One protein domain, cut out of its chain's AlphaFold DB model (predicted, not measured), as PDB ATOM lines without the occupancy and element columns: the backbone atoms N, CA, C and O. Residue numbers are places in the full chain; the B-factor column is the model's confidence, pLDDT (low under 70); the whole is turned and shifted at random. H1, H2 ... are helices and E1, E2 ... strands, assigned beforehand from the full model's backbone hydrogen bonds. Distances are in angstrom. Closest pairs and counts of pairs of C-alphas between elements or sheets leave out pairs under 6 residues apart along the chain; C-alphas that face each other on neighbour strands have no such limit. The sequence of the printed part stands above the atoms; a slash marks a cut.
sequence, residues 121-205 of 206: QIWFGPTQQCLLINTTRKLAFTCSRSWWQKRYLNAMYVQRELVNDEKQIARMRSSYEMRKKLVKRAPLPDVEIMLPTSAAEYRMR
ATOM      1  N   GLN A 121     144.184 185.330 168.727       96.06
ATOM      2  CA  GLN A 121     143.229 185.231 167.638       96.06
ATOM      3  C   GLN A 121     143.658 186.161 166.510       96.06
ATOM      4  O   GLN A 121     143.952 187.328 166.751       96.06
ATOM      5  N   ILE A 122     143.682 185.667 165.279       95.94
ATOM      6  CA  ILE A 122     143.904 186.492 164.096       95.94
ATOM      7  C   ILE A 122     142.645 186.530 163.239       95.94
ATOM      8  O   ILE A 122     142.085 185.496 162.888       95.94
ATOM      9  N   TRP A 123     142.237 187.744 162.890       94.75
ATOM     10  CA  TRP A 123     141.136 188.027 161.986       94.75
ATOM     11  C   TRP A 123     141.701 188.449 160.635       94.75
ATOM     12  O   TRP A 123     142.400 189.461 160.532       94.75
ATOM     13  N   PHE A 124     141.406 187.667 159.604       92.75
ATOM     14  CA  PHE A 124     141.810 187.921 158.228       92.75
ATOM     15  C   PHE A 124     140.702 188.634 157.470       92.75
ATOM     16  O   PHE A 124     139.610 188.089 157.325       92.75
ATOM     17  N   GLY A 125     140.998 189.817 156.941       89.00
ATOM     18  CA  GLY A 125     140.084 190.508 156.041       89.00
ATOM     19  C   GLY A 125     140.027 189.856 154.665       89.00
ATOM     20  O   GLY A 125     140.845 188.976 154.357       89.00
ATOM     21  N   PRO A 126     139.105 190.327 153.808       83.62
ATOM     22  CA  PRO A 126     139.055 189.894 152.416       83.62
ATOM     23  C   PRO A 126     140.294 190.365 151.634       83.62
ATOM     24  O   PRO A 126     140.724 189.697 150.697       83.62
ATOM     25  N   THR A 127     140.921 191.469 152.054       87.44
ATOM     26  CA  THR A 127     142.158 192.015 151.475       87.44
ATOM     27  C   THR A 127     143.387 191.724 152.358       87.44
ATOM     28  O   THR A 127     143.451 190.724 153.076       87.44
ATOM     29  N   GLN A 128     144.424 192.568 152.295       88.06
ATOM     30  CA  GLN A 128     145.647 192.406 153.092       88.06
ATOM     31  C   GLN A 128     145.468 192.779 154.564       88.06
ATOM     32  O   GLN A 128     146.360 192.478 155.354       88.06
ATOM     33  N   GLN A 129     144.371 193.434 154.947       89.25
ATOM     34  CA  GLN A 129     144.169 193.889 156.317       89.25
ATOM     35  C   GLN A 129     143.931 192.709 157.260       89.25
ATOM     36  O   GLN A 129     143.097 191.840 157.005       89.25
ATOM     37  N   CYS A 130     144.668 192.676 158.364       93.19
ATOM     38  CA  CYS A 130     144.499 191.696 159.424       93.19
ATOM     39  C   CYS A 130     144.493 192.391 160.786       93.19
ATOM     40  O   CYS A 130     145.152 193.415 160.993       93.19
ATOM     41  N   LEU A 131     143.754 191.806 161.723       95.00
ATOM     42  CA  LEU A 131     143.737 192.231 163.113       95.00
ATOM     43  C   LEU A 131     144.157 191.053 163.984       95.00
ATOM     44  O   LEU A 131     143.460 190.042 164.057       95.00
ATOM     45  N   LEU A 132     145.309 191.180 164.630       96.56
ATOM     46  CA  LEU A 132     145.801 190.192 165.575       96.56
ATOM     47  C   LEU A 132     145.428 190.627 166.988       96.56
ATOM     48  O   LEU A 132     145.703 191.753 167.382       96.56
ATOM     49  N   ILE A 133     144.828 189.735 167.759       95.50
ATOM     50  CA  ILE A 133     144.292 190.021 169.083       95.50
ATOM     51  C   ILE A 133     144.923 189.068 170.088       95.50
ATOM     52  O   ILE A 133     144.816 187.850 169.952       95.50
ATOM     53  N   ASN A 134     145.528 189.630 171.130       95.25
ATOM     54  CA  ASN A 134     145.852 188.900 172.346       95.25
ATOM     55  C   ASN A 134     144.583 188.851 173.210       95.25
ATOM     56  O   ASN A 134     144.159 189.857 173.791       95.25
ATOM     57  N   THR A 135     143.928 187.692 173.251       93.69
ATOM     58  CA  THR A 135     142.635 187.510 173.920       93.69
ATOM     59  C   THR A 135     142.769 187.472 175.439       93.69
ATOM     60  O   THR A 135     141.811 187.845 176.123       93.69
ATOM     61  N   THR A 136     143.940 187.115 175.972       91.50
ATOM     62  CA  THR A 136     144.251 187.161 177.411       91.50
ATOM     63  C   THR A 136     144.444 188.601 177.881       91.50
ATOM     64  O   THR A 136     143.818 189.037 178.845       91.50
ATOM     65  N   ARG A 137     145.269 189.376 177.167       90.94
ATOM     66  CA  ARG A 137     145.651 190.752 177.532       90.94
ATOM     67  C   ARG A 137     144.708 191.827 176.986       90.94
ATOM     68  O   ARG A 137     144.861 192.999 177.322       90.94
ATOM     69  N   LYS A 138     143.734 191.436 176.156       92.06
ATOM     70  CA  LYS A 138     142.750 192.319 175.505       92.06
ATOM     71  C   LYS A 138     143.412 193.468 174.731       92.06
ATOM     72  O   LYS A 138     142.932 194.600 174.776       92.06
ATOM     73  N   LEU A 139     144.492 193.164 174.014       94.31
ATOM     74  CA  LEU A 139     145.213 194.102 173.149       94.31
ATOM     75  C   LEU A 139     145.133 193.637 171.693       94.31
ATOM     76  O   LEU A 139     145.197 192.435 171.435       94.31
ATOM     77  N   ALA A 140     145.006 194.575 170.757       95.31
ATOM     78  CA  ALA A 140     144.989 194.291 169.329       95.31
ATOM     79  C   ALA A 140     146.144 194.984 168.592       95.31
ATOM     80  O   ALA A 140     146.508 196.113 168.911       95.31
ATOM     81  N   PHE A 141     146.668 194.322 167.566       96.25
ATOM     82  CA  PHE A 141     147.701 194.808 166.661       96.25
ATOM     83  C   PHE A 141     147.178 194.801 165.228       96.25
ATOM     84  O   PHE A 141     146.597 193.814 164.768       96.25
ATOM     85  N   THR A 142     147.431 195.876 164.489       93.88
ATOM     86  CA  THR A 142     147.143 195.917 163.053       93.88
ATOM     87  C   THR A 142     148.296 195.284 162.286       93.88
ATOM     88  O   THR A 142     149.431 195.748 162.375       93.88
ATOM     89  N   CYS A 143     148.035 194.253 161.492       93.31
ATOM     90  CA  CYS A 143     149.063 193.616 160.674       93.31
ATOM     91  C   CYS A 143     148.550 193.333 159.260       93.31
ATOM     92  O   CYS A 143     147.369 193.513 158.963       93.31
ATOM     93  N   SER A 144     149.452 192.927 158.364       91.75
ATOM     94  CA  SER A 144     149.076 192.488 157.023       91.75
ATOM     95  C   SER A 144     149.077 190.966 156.908       91.75
ATOM     96  O   SER A 144     149.847 190.277 157.586       91.75
ATOM     97  N   ARG A 145     148.281 190.435 155.978       90.19
ATOM     98  CA  ARG A 145     148.270 189.002 155.657       90.19
ATOM     99  C   ARG A 145     149.651 188.512 155.224       90.19
ATOM    100  O   ARG A 145     150.101 187.468 155.684       90.19
ATOM    101  N   SER A 146     150.356 189.308 154.420       89.62
ATOM    102  CA  SER A 146     151.748 189.054 154.023       89.62
ATOM    103  C   SER A 146     152.719 188.997 155.209       89.62
ATOM    104  O   SER A 146     153.583 188.120 155.260       89.62
ATOM    105  N   TRP A 147     152.572 189.892 156.191       91.81
ATOM    106  CA  TRP A 147     153.385 189.874 157.407       91.81
ATOM    107  C   TRP A 147     153.133 188.599 158.216       91.81
ATOM    108  O   TRP A 147     154.095 187.966 158.661       91.81
ATOM    109  N   TRP A 148     151.861 188.202 158.347       93.12
ATOM    110  CA  TRP A 148     151.463 186.988 159.055       93.12
ATOM    111  C   TRP A 148     151.994 185.730 158.375       93.12
ATOM    112  O   TRP A 148     152.658 184.925 159.014       93.12
ATOM    113  N   GLN A 149     151.761 185.568 157.072       90.56
ATOM    114  CA  GLN A 149     152.206 184.388 156.325       90.56
ATOM    115  C   GLN A 149     153.725 184.211 156.378       90.56
ATOM    116  O   GLN A 149     154.211 183.091 156.470       90.56
ATOM    117  N   LYS A 150     154.499 185.299 156.381       87.44
ATOM    118  CA  LYS A 150     155.961 185.190 156.441       87.44
ATOM    119  C   LYS A 150     156.480 184.684 157.792       87.44
ATOM    120  O   LYS A 150     157.525 184.045 157.826       87.44
ATOM    121  N   ARG A 151     155.801 185.010 158.896       88.56
ATOM    122  CA  ARG A 151     156.303 184.766 160.263       88.56
ATOM    123  C   ARG A 151     155.560 183.663 161.009       88.56
ATOM    124  O   ARG A 151     156.157 182.959 161.805       88.56
ATOM    125  N   TYR A 152     154.266 183.522 160.753       92.06
ATOM    126  CA  TYR A 152     153.323 182.773 161.583       92.06
ATOM    127  C   TYR A 152     152.356 181.917 160.750       92.06
ATOM    128  O   TYR A 152     151.284 181.547 161.228       92.06
ATOM    129  N   LEU A 153     152.717 181.553 159.509       88.25
ATOM    130  CA  LEU A 153     151.903 180.647 158.678       88.25
ATOM    131  C   LEU A 153     151.536 179.369 159.445       88.25
ATOM    132  O   LEU A 153     150.356 179.038 159.574       88.25
ATOM    133  N   ASN A 154     152.554 178.747 160.043       87.94
ATOM    134  CA  ASN A 154     152.455 177.505 160.810       87.94
ATOM    135  C   ASN A 154     152.253 177.741 162.313       87.94
ATOM    136  O   ASN A 154     152.481 176.835 163.111       87.94
ATOM    137  N   ALA A 155     151.845 178.948 162.720       89.62
ATOM    138  CA  ALA A 155     151.635 179.243 164.129       89.62
ATOM    139  C   ALA A 155     150.578 178.316 164.741       89.62
ATOM    140  O   ALA A 155     149.486 178.128 164.185       89.62
ATOM    141  N   MET A 156     150.912 177.765 165.901       86.25
ATOM    142  CA  MET A 156     150.011 176.990 166.751       86.25
ATOM    143  C   MET A 156     149.462 177.878 167.874       86.25
ATOM    144  O   MET A 156     149.968 178.972 168.096       86.25
ATOM    145  N   TYR A 157     148.405 177.430 168.557       85.81
ATOM    146  CA  TYR A 157     147.729 178.185 169.630       85.81
ATOM    147  C   TYR A 157     147.180 179.561 169.219       85.81
ATOM    148  O   TYR A 157     147.065 180.477 170.032       85.81
ATOM    149  N   VAL A 158     146.794 179.694 167.949       91.94
ATOM    150  CA  VAL A 158     146.106 180.875 167.431       91.94
ATOM    151  C   VAL A 158     144.817 180.476 166.728       91.94
ATOM    152  O   VAL A 158     144.819 179.672 165.790       91.94
ATOM    153  N   GLN A 159     143.709 181.061 167.173       94.19
ATOM    154  CA  GLN A 159     142.423 180.942 166.499       94.19
ATOM    155  C   GLN A 159     142.429 181.815 165.242       94.19
ATOM    156  O   GLN A 159     142.836 182.975 165.281       94.19
ATOM    157  N   ARG A 160     142.007 181.253 164.109       93.94
ATOM    158  CA  ARG A 160     141.996 181.938 162.814       93.94
ATOM    159  C   ARG A 160     140.554 182.199 162.409       93.94
ATOM    160  O   ARG A 160     139.812 181.249 162.194       93.94
ATOM    161  N   GLU A 161     140.196 183.465 162.268       92.75
ATOM    162  CA  GLU A 161     138.892 183.897 161.772       92.75
ATOM    163  C   GLU A 161     139.044 184.516 160.389       92.75
ATOM    164  O   GLU A 161     139.937 185.335 160.163       92.75
ATOM    165  N   LEU A 162     138.164 184.142 159.464       91.56
ATOM    166  CA  LEU A 162     138.078 184.765 158.149       91.56
ATOM    167  C   LEU A 162     136.827 185.630 158.100       91.56
ATOM    168  O   LEU A 162     135.729 185.167 158.397       91.56
ATOM    169  N   VAL A 163     137.006 186.882 157.701       88.50
ATOM    170  CA  VAL A 163     135.923 187.849 157.605       88.50
ATOM    171  C   VAL A 163     135.718 188.219 156.151       88.50
ATOM    172  O   VAL A 163     136.662 188.606 155.468       88.50
ATOM    173  N   ASN A 164     134.474 188.118 155.691       80.56
ATOM    174  CA  ASN A 164     134.114 188.449 154.310       80.56
ATOM    175  C   ASN A 164     133.816 189.948 154.130       80.56
ATOM    176  O   ASN A 164     133.888 190.457 153.017       80.56
ATOM    177  N   ASP A 165     133.490 190.655 155.217       82.44
ATOM    178  CA  ASP A 165     133.141 192.078 155.221       82.44
ATOM    179  C   ASP A 165     134.295 192.930 155.777       82.44
ATOM    180  O   ASP A 165     134.660 192.820 156.952       82.44
ATOM    181  N   GLU A 166     134.840 193.832 154.954       77.25
ATOM    182  CA  GLU A 166     135.882 194.785 155.370       77.25
ATOM    183  C   GLU A 166     135.432 195.668 156.537       77.25
ATOM    184  O   GLU A 166     136.222 195.984 157.436       77.25
ATOM    185  N   LYS A 167     134.138 196.011 156.588       84.62
ATOM    186  CA  LYS A 167     133.591 196.860 157.651       84.62
ATOM    187  C   LYS A 167     133.648 196.172 159.008       84.62
ATOM    188  O   LYS A 167     133.645 196.852 160.032       84.62
ATOM    189  N   GLN A 168     133.689 194.843 159.071       84.31
ATOM    190  CA  GLN A 168     133.790 194.130 160.342       84.31
ATOM    191  C   GLN A 168     135.165 194.325 160.994       84.31
ATOM    192  O   GLN A 168     135.229 194.631 162.184       84.31
ATOM    193  N   ILE A 169     136.254 194.261 160.221       86.88
ATOM    194  CA  ILE A 169     137.600 194.553 160.742       86.88
ATOM    195  C   ILE A 169     137.720 196.017 161.146       86.88
ATOM    196  O   ILE A 169     138.260 196.300 162.216       86.88
ATOM    197  N   ALA A 170     137.188 196.940 160.341       85.19
ATOM    198  CA  ALA A 170     137.177 198.359 160.683       85.19
ATOM    199  C   ALA A 170     136.453 198.610 162.019       85.19
ATOM    200  O   ALA A 170     137.025 199.219 162.919       85.19
ATOM    201  N   ARG A 171     135.252 198.038 162.206       85.56
ATOM    202  CA  ARG A 171     134.496 198.115 163.470       85.56
ATOM    203  C   ARG A 171     135.282 197.567 164.661       85.56
ATOM    204  O   ARG A 171     135.302 198.184 165.726       85.56
ATOM    205  N   MET A 172     135.944 196.422 164.495       85.44
ATOM    206  CA  MET A 172     136.776 195.845 165.554       85.44
ATOM    207  C   MET A 172     137.969 196.743 165.885       85.44
ATOM    208  O   MET A 172     138.208 197.014 167.059       85.44
ATOM    209  N   ARG A 173     138.680 197.252 164.870       87.56
ATOM    210  CA  ARG A 173     139.787 198.203 165.049       87.56
ATOM    211  C   ARG A 173     139.329 199.428 165.833       87.56
ATOM    212  O   ARG A 173     139.931 199.716 166.863       87.56
ATOM    213  N   SER A 174     138.229 200.063 165.428       85.81
ATOM    214  CA  SER A 174     137.678 201.226 166.133       85.81
ATOM    215  C   SER A 174     137.325 200.908 167.590       85.81
ATOM    216  O   SER A 174     137.621 201.703 168.473       85.81
ATOM    217  N   SER A 175     136.773 199.724 167.883       85.75
ATOM    218  CA  SER A 175     136.471 199.308 169.264       85.75
ATOM    219  C   SER A 175     137.723 199.212 170.149       85.75
ATOM    220  O   SER A 175     137.712 199.659 171.298       85.75
ATOM    221  N   TYR A 176     138.826 198.666 169.626       88.12
ATOM    222  CA  TYR A 176     140.101 198.618 170.352       88.12
ATOM    223  C   TYR A 176     140.775 199.990 170.443       88.12
ATOM    224  O   TYR A 176     141.384 200.300 171.467       88.12
ATOM    225  N   GLU A 177     140.638 200.824 169.414       88.44
ATOM    226  CA  GLU A 177     141.160 202.192 169.392       88.44
ATOM    227  C   GLU A 177     140.473 203.074 170.438       88.44
ATOM    228  O   GLU A 177     141.153 203.694 171.251       88.44
ATOM    229  N   MET A 178     139.138 203.019 170.530       80.44
ATOM    230  CA  MET A 178     138.361 203.719 171.564       80.44
ATOM    231  C   MET A 178     138.792 203.341 172.987       80.44
ATOM    232  O   MET A 178     138.725 204.158 173.902       80.44
ATOM    233  N   ARG A 179     139.255 202.102 173.186       85.19
ATOM    234  CA  ARG A 179     139.745 201.602 174.480       85.19
ATOM    235  C   ARG A 179     141.221 201.917 174.732       85.19
ATOM    236  O   ARG A 179     141.737 201.506 175.768       85.19
ATOM    237  N   LYS A 180     141.911 202.582 173.796       86.81
ATOM    238  CA  LYS A 180     143.375 202.765 173.799       86.81
ATOM    239  C   LYS A 180     144.122 201.426 173.923       86.81
ATOM    240  O   LYS A 180     145.119 201.299 174.629       86.81
ATOM    241  N   LYS A 181     143.587 200.391 173.266       90.81
ATOM    242  CA  LYS A 181     144.105 199.012 173.240       90.81
ATOM    243  C   LYS A 181     144.417 198.532 171.817       90.81
ATOM    244  O   LYS A 181     144.485 197.326 171.577       90.81
ATOM    245  N   LEU A 182     144.587 199.464 170.881       92.38
ATOM    246  CA  LEU A 182     145.007 199.185 169.512       92.38
ATOM    247  C   LEU A 182     146.429 199.696 169.289       92.38
ATOM    248  O   LEU A 182     146.698 200.878 169.464       92.38
ATOM    249  N   VAL A 183     147.301 198.812 168.821       93.75
ATOM    250  CA  VAL A 183     148.629 199.153 168.316       93.75
ATOM    251  C   VAL A 183     148.558 199.184 166.789       93.75
ATOM    252  O   VAL A 183     148.263 198.172 166.148       93.75
ATOM    253  N   LYS A 184     148.832 200.350 166.190       92.94
ATOM    254  CA  LYS A 184     148.702 200.617 164.740       92.94
ATOM    255  C   LYS A 184     149.861 200.063 163.889       92.94
ATOM    256  O   LYS A 184     150.110 200.513 162.775       92.94
ATOM    257  N   ARG A 185     150.561 199.045 164.394       93.06
ATOM    258  CA  ARG A 185     151.621 198.308 163.692       93.06
ATOM    259  C   ARG A 185     151.564 196.823 164.030       93.06
ATOM    260  O   ARG A 185     150.930 196.415 165.003       93.06
ATOM    261  N   ALA A 186     152.272 196.022 163.240       93.75
ATOM    262  CA  ALA A 186     152.435 194.607 163.533       93.75
ATOM    263  C   ALA A 186     153.312 194.424 164.787       93.75
ATOM    264  O   ALA A 186     154.256 195.206 164.976       93.75
ATOM    265  N   PRO A 187     153.041 193.404 165.620       94.75
ATOM    266  CA  PRO A 187     153.851 193.153 166.804       94.75
ATOM    267  C   PRO A 187     155.274 192.762 166.399       94.75
ATOM    268  O   PRO A 187     155.510 192.219 165.317       94.75
ATOM    269  N   LEU A 188     156.231 193.028 167.273       93.69
ATOM    270  CA  LEU A 188     157.595 192.557 167.145       93.69
ATOM    271  C   LEU A 188     157.642 191.066 167.531       93.69
ATOM    272  O   LEU A 188     157.230 190.719 168.645       93.69
ATOM    273  N   PRO A 189     158.106 190.174 166.631       91.56
ATOM    274  CA  PRO A 189     158.261 188.752 166.927       91.56
ATOM    275  C   PRO A 189     159.100 188.505 168.175       91.56
ATOM    276  O   PRO A 189     160.040 189.250 168.437       91.56
ATOM    277  N   ASP A 190     158.734 187.481 168.942       86.75
ATOM    278  CA  ASP A 190     159.432 187.000 170.145       86.75
ATOM    279  C   ASP A 190     159.499 187.988 171.323       86.75
ATOM    280  O   ASP A 190     159.931 187.623 172.415       86.75
ATOM    281  N   VAL A 191     158.993 189.209 171.141       89.44
ATOM    282  CA  VAL A 191     158.899 190.244 172.178       89.44
ATOM    283  C   VAL A 191     157.439 190.512 172.528       89.44
ATOM    284  O   VAL A 191     157.033 190.406 173.684       89.44
ATOM    285  N   GLU A 192     156.624 190.830 171.525       92.94
ATOM    286  CA  GLU A 192     155.230 191.246 171.718       92.94
ATOM    287  C   GLU A 192     154.228 190.172 171.314       92.94
ATOM    288  O   GLU A 192     153.055 190.253 171.685       92.94
ATOM    289  N   ILE A 193     154.699 189.171 170.572       93.19
ATOM    290  CA  ILE A 193     153.972 187.974 170.175       93.19
ATOM    291  C   ILE A 193     154.885 186.764 170.373       93.19
ATOM    292  O   ILE A 193     156.020 186.732 169.903       93.19
ATOM    293  N   MET A 194     154.380 185.753 171.071       90.44
ATOM    294  CA  MET A 194     155.132 184.544 171.404       90.44
ATOM    295  C   MET A 194     154.352 183.312 170.952       90.44
ATOM    296  O   MET A 194     154.006 182.467 171.770       90.44
ATOM    297  N   LEU A 195     154.062 183.205 169.659       89.88
ATOM    298  CA  LEU A 195     153.407 182.023 169.099       89.88
ATOM    299  C   LEU A 195     154.444 180.992 168.640       89.88
ATOM    300  O   LEU A 195     155.354 181.372 167.905       89.88
ATOM    301  N   PRO A 196     154.308 179.707 169.016       87.81
ATOM    302  CA  PRO A 196     155.180 178.664 168.495       87.81
ATOM    303  C   PRO A 196     154.904 178.445 167.005       87.81
ATOM    304  O   PRO A 196     153.755 178.267 166.590       87.81
ATOM    305  N   THR A 197     155.966 178.446 166.206       88.31
ATOM    306  CA  THR A 197     155.920 178.278 164.742       88.31
ATOM    307  C   THR A 197     156.443 176.920 164.286       88.31
ATOM    308  O   THR A 197     156.196 176.509 163.151       88.31
ATOM    309  N   SER A 198     157.129 176.198 165.179       84.75
ATOM    310  CA  SER A 198     157.678 174.865 164.936       84.75
ATOM    311  C   SER A 198     157.194 173.843 165.966       84.75
ATOM    312  O   SER A 198     156.862 174.174 167.106       84.75
ATOM    313  N   ALA A 199     157.191 172.563 165.584       78.31
ATOM    314  CA  ALA A 199     156.828 171.468 166.487       78.31
ATOM    315  C   ALA A 199     157.777 171.352 167.697       78.31
ATOM    316  O   ALA A 199     157.361 170.916 168.768       78.31
ATOM    317  N   ALA A 200     159.045 171.752 167.544       78.12
ATOM    318  CA  ALA A 200     160.008 171.780 168.641       78.12
ATOM    319  C   ALA A 200     159.654 172.866 169.670       78.12
ATOM    320  O   ALA A 200     159.586 172.578 170.862       78.12
ATOM    321  N   GLU A 201     159.346 174.085 169.212       78.88
ATOM    322  CA  GLU A 201     158.870 175.175 170.080       78.88
ATOM    323  C   GLU A 201     157.566 174.821 170.789       78.88
ATOM    324  O   GLU A 201     157.376 175.181 171.947       78.88
ATOM    325  N   TYR A 202     156.680 174.097 170.107       73.62
ATOM    326  CA  TYR A 202     155.437 173.610 170.690       73.62
ATOM    327  C   TYR A 202     155.682 172.657 171.861       73.62
ATOM    328  O   TYR A 202     155.116 172.850 172.933       73.62
ATOM    329  N   ARG A 203     156.558 171.660 171.680       72.94
ATOM    330  CA  ARG A 203     156.870 170.666 172.721       72.94
ATOM    331  C   ARG A 203     157.611 171.253 173.917       72.94
ATOM    332  O   ARG A 203     157.466 170.731 175.006       72.94
ATOM    333  N   MET A 204     158.396 172.312 173.727       70.00
ATOM    334  CA  MET A 204     159.101 172.984 174.827       70.00
ATOM    335  C   MET A 204     158.191 173.872 175.691       70.00
ATOM    336  O   MET A 204     158.638 174.372 176.719       70.00
ATOM    337  N   ARG A 205     156.948 174.125 175.258       66.69
ATOM    338  CA  ARG A 205     156.015 175.061 175.908       66.69
ATOM    339  C   ARG A 205     154.775 174.400 176.517       66.69
ATOM    340  O   ARG A 205     154.011 175.106 177.171       66.69
TER     341      ARG A 205
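This is residues 121 to 205 of the 206 residues of an uncharacterized protein of Marine Group III euryarchaeote CG-Epi3 (UniProt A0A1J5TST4). A strongly twisted sheet of four strands stands between two helices, the long H2 over one face and the shorter H1 over the opposite face, and a long link leads away from H2, past the edge strand E3, to the small helix H3 far out at the other end. The link runs beside E3 with its residues 182 to 183, and the longest axis goes from H2 to H3. The printed part has 85 residues with three named helices and four named strands, in the order E1 E2 E3 H1 E4 H2 H3, and its class is mixed, helices and strands. The sheet runs E3 E2 E1 E4 and is mixed, with E1 and E4 parallel and the other neighbours antiparallel. The whole is compact, with a radius of gyration of the C-alphas of 12.8 A, and spans 38 by 25 by 17 A, only just elongated.

E1, residues 121 to 124, begins at C-alpha 121 (143.229, 185.231, 167.638) and is 9.9 A long. E2, residues 129 to 134, measures 16.9 A and E3, residues 139 to 144, 16.7 A. H1 takes residues 145 to 152, 10.0 A, and E4 residues 158 to 162, 12.9 A. H2, residues 166 to 178, is 18.7 A long and begins at C-alpha 166 (135.882, 194.785, 155.370). H3, residues 199 to 203, is 6.3 A long and ends at C-alpha 203 (156.870, 170.666, 172.721).

E1, E2 and E3 form a meander, each strand the antiparallel neighbour of the one before, in two hairpins. Between E1 and E2, N 123 and O 131 are 2.9 A apart; between E2 and E3, N 132 and O 141 are 2.9 A apart. E1 and E4 are parallel, at 26 degrees, with N 124 and O 161 2.8 A apart. E3, H1 and E4 make a split strand-helix-strand unit, two strands running the same way with E2 and E1 between them, and its crossover is right-handed. H1 is on the sheet at a height of 10.3 A, over E1 and only just over E2, on which 3 of its C-alphas fall; it runs along the strands, at 18 degrees to E1 on the local plane. The closest C-alphas of H1 and E2 are those of Arg 145 and Cys 130, 6.0 A. H2 is on the opposite face, at a height of 9.3 A over E3 and E2, slantwise to the strands at 42 degrees to E2 on the local plane. The closest C-alphas of H2 and E3 are those of Tyr 176 and Ala 140, 6.6 A. H3 is not on the sheet and is apart from H1 and H2. In H1, H2 and H3 every O i to N i+4 pair is within hydrogen-bond range.

The two C-alphas farthest apart, those of Lys 167 and Met 204, are 38.9 A apart. The printed part has no cut. The link from H2 to H3, of 20 residues, is long; the other links are tight. The mean pLDDT of the printed part is 88.7, and residue 205 is under 70.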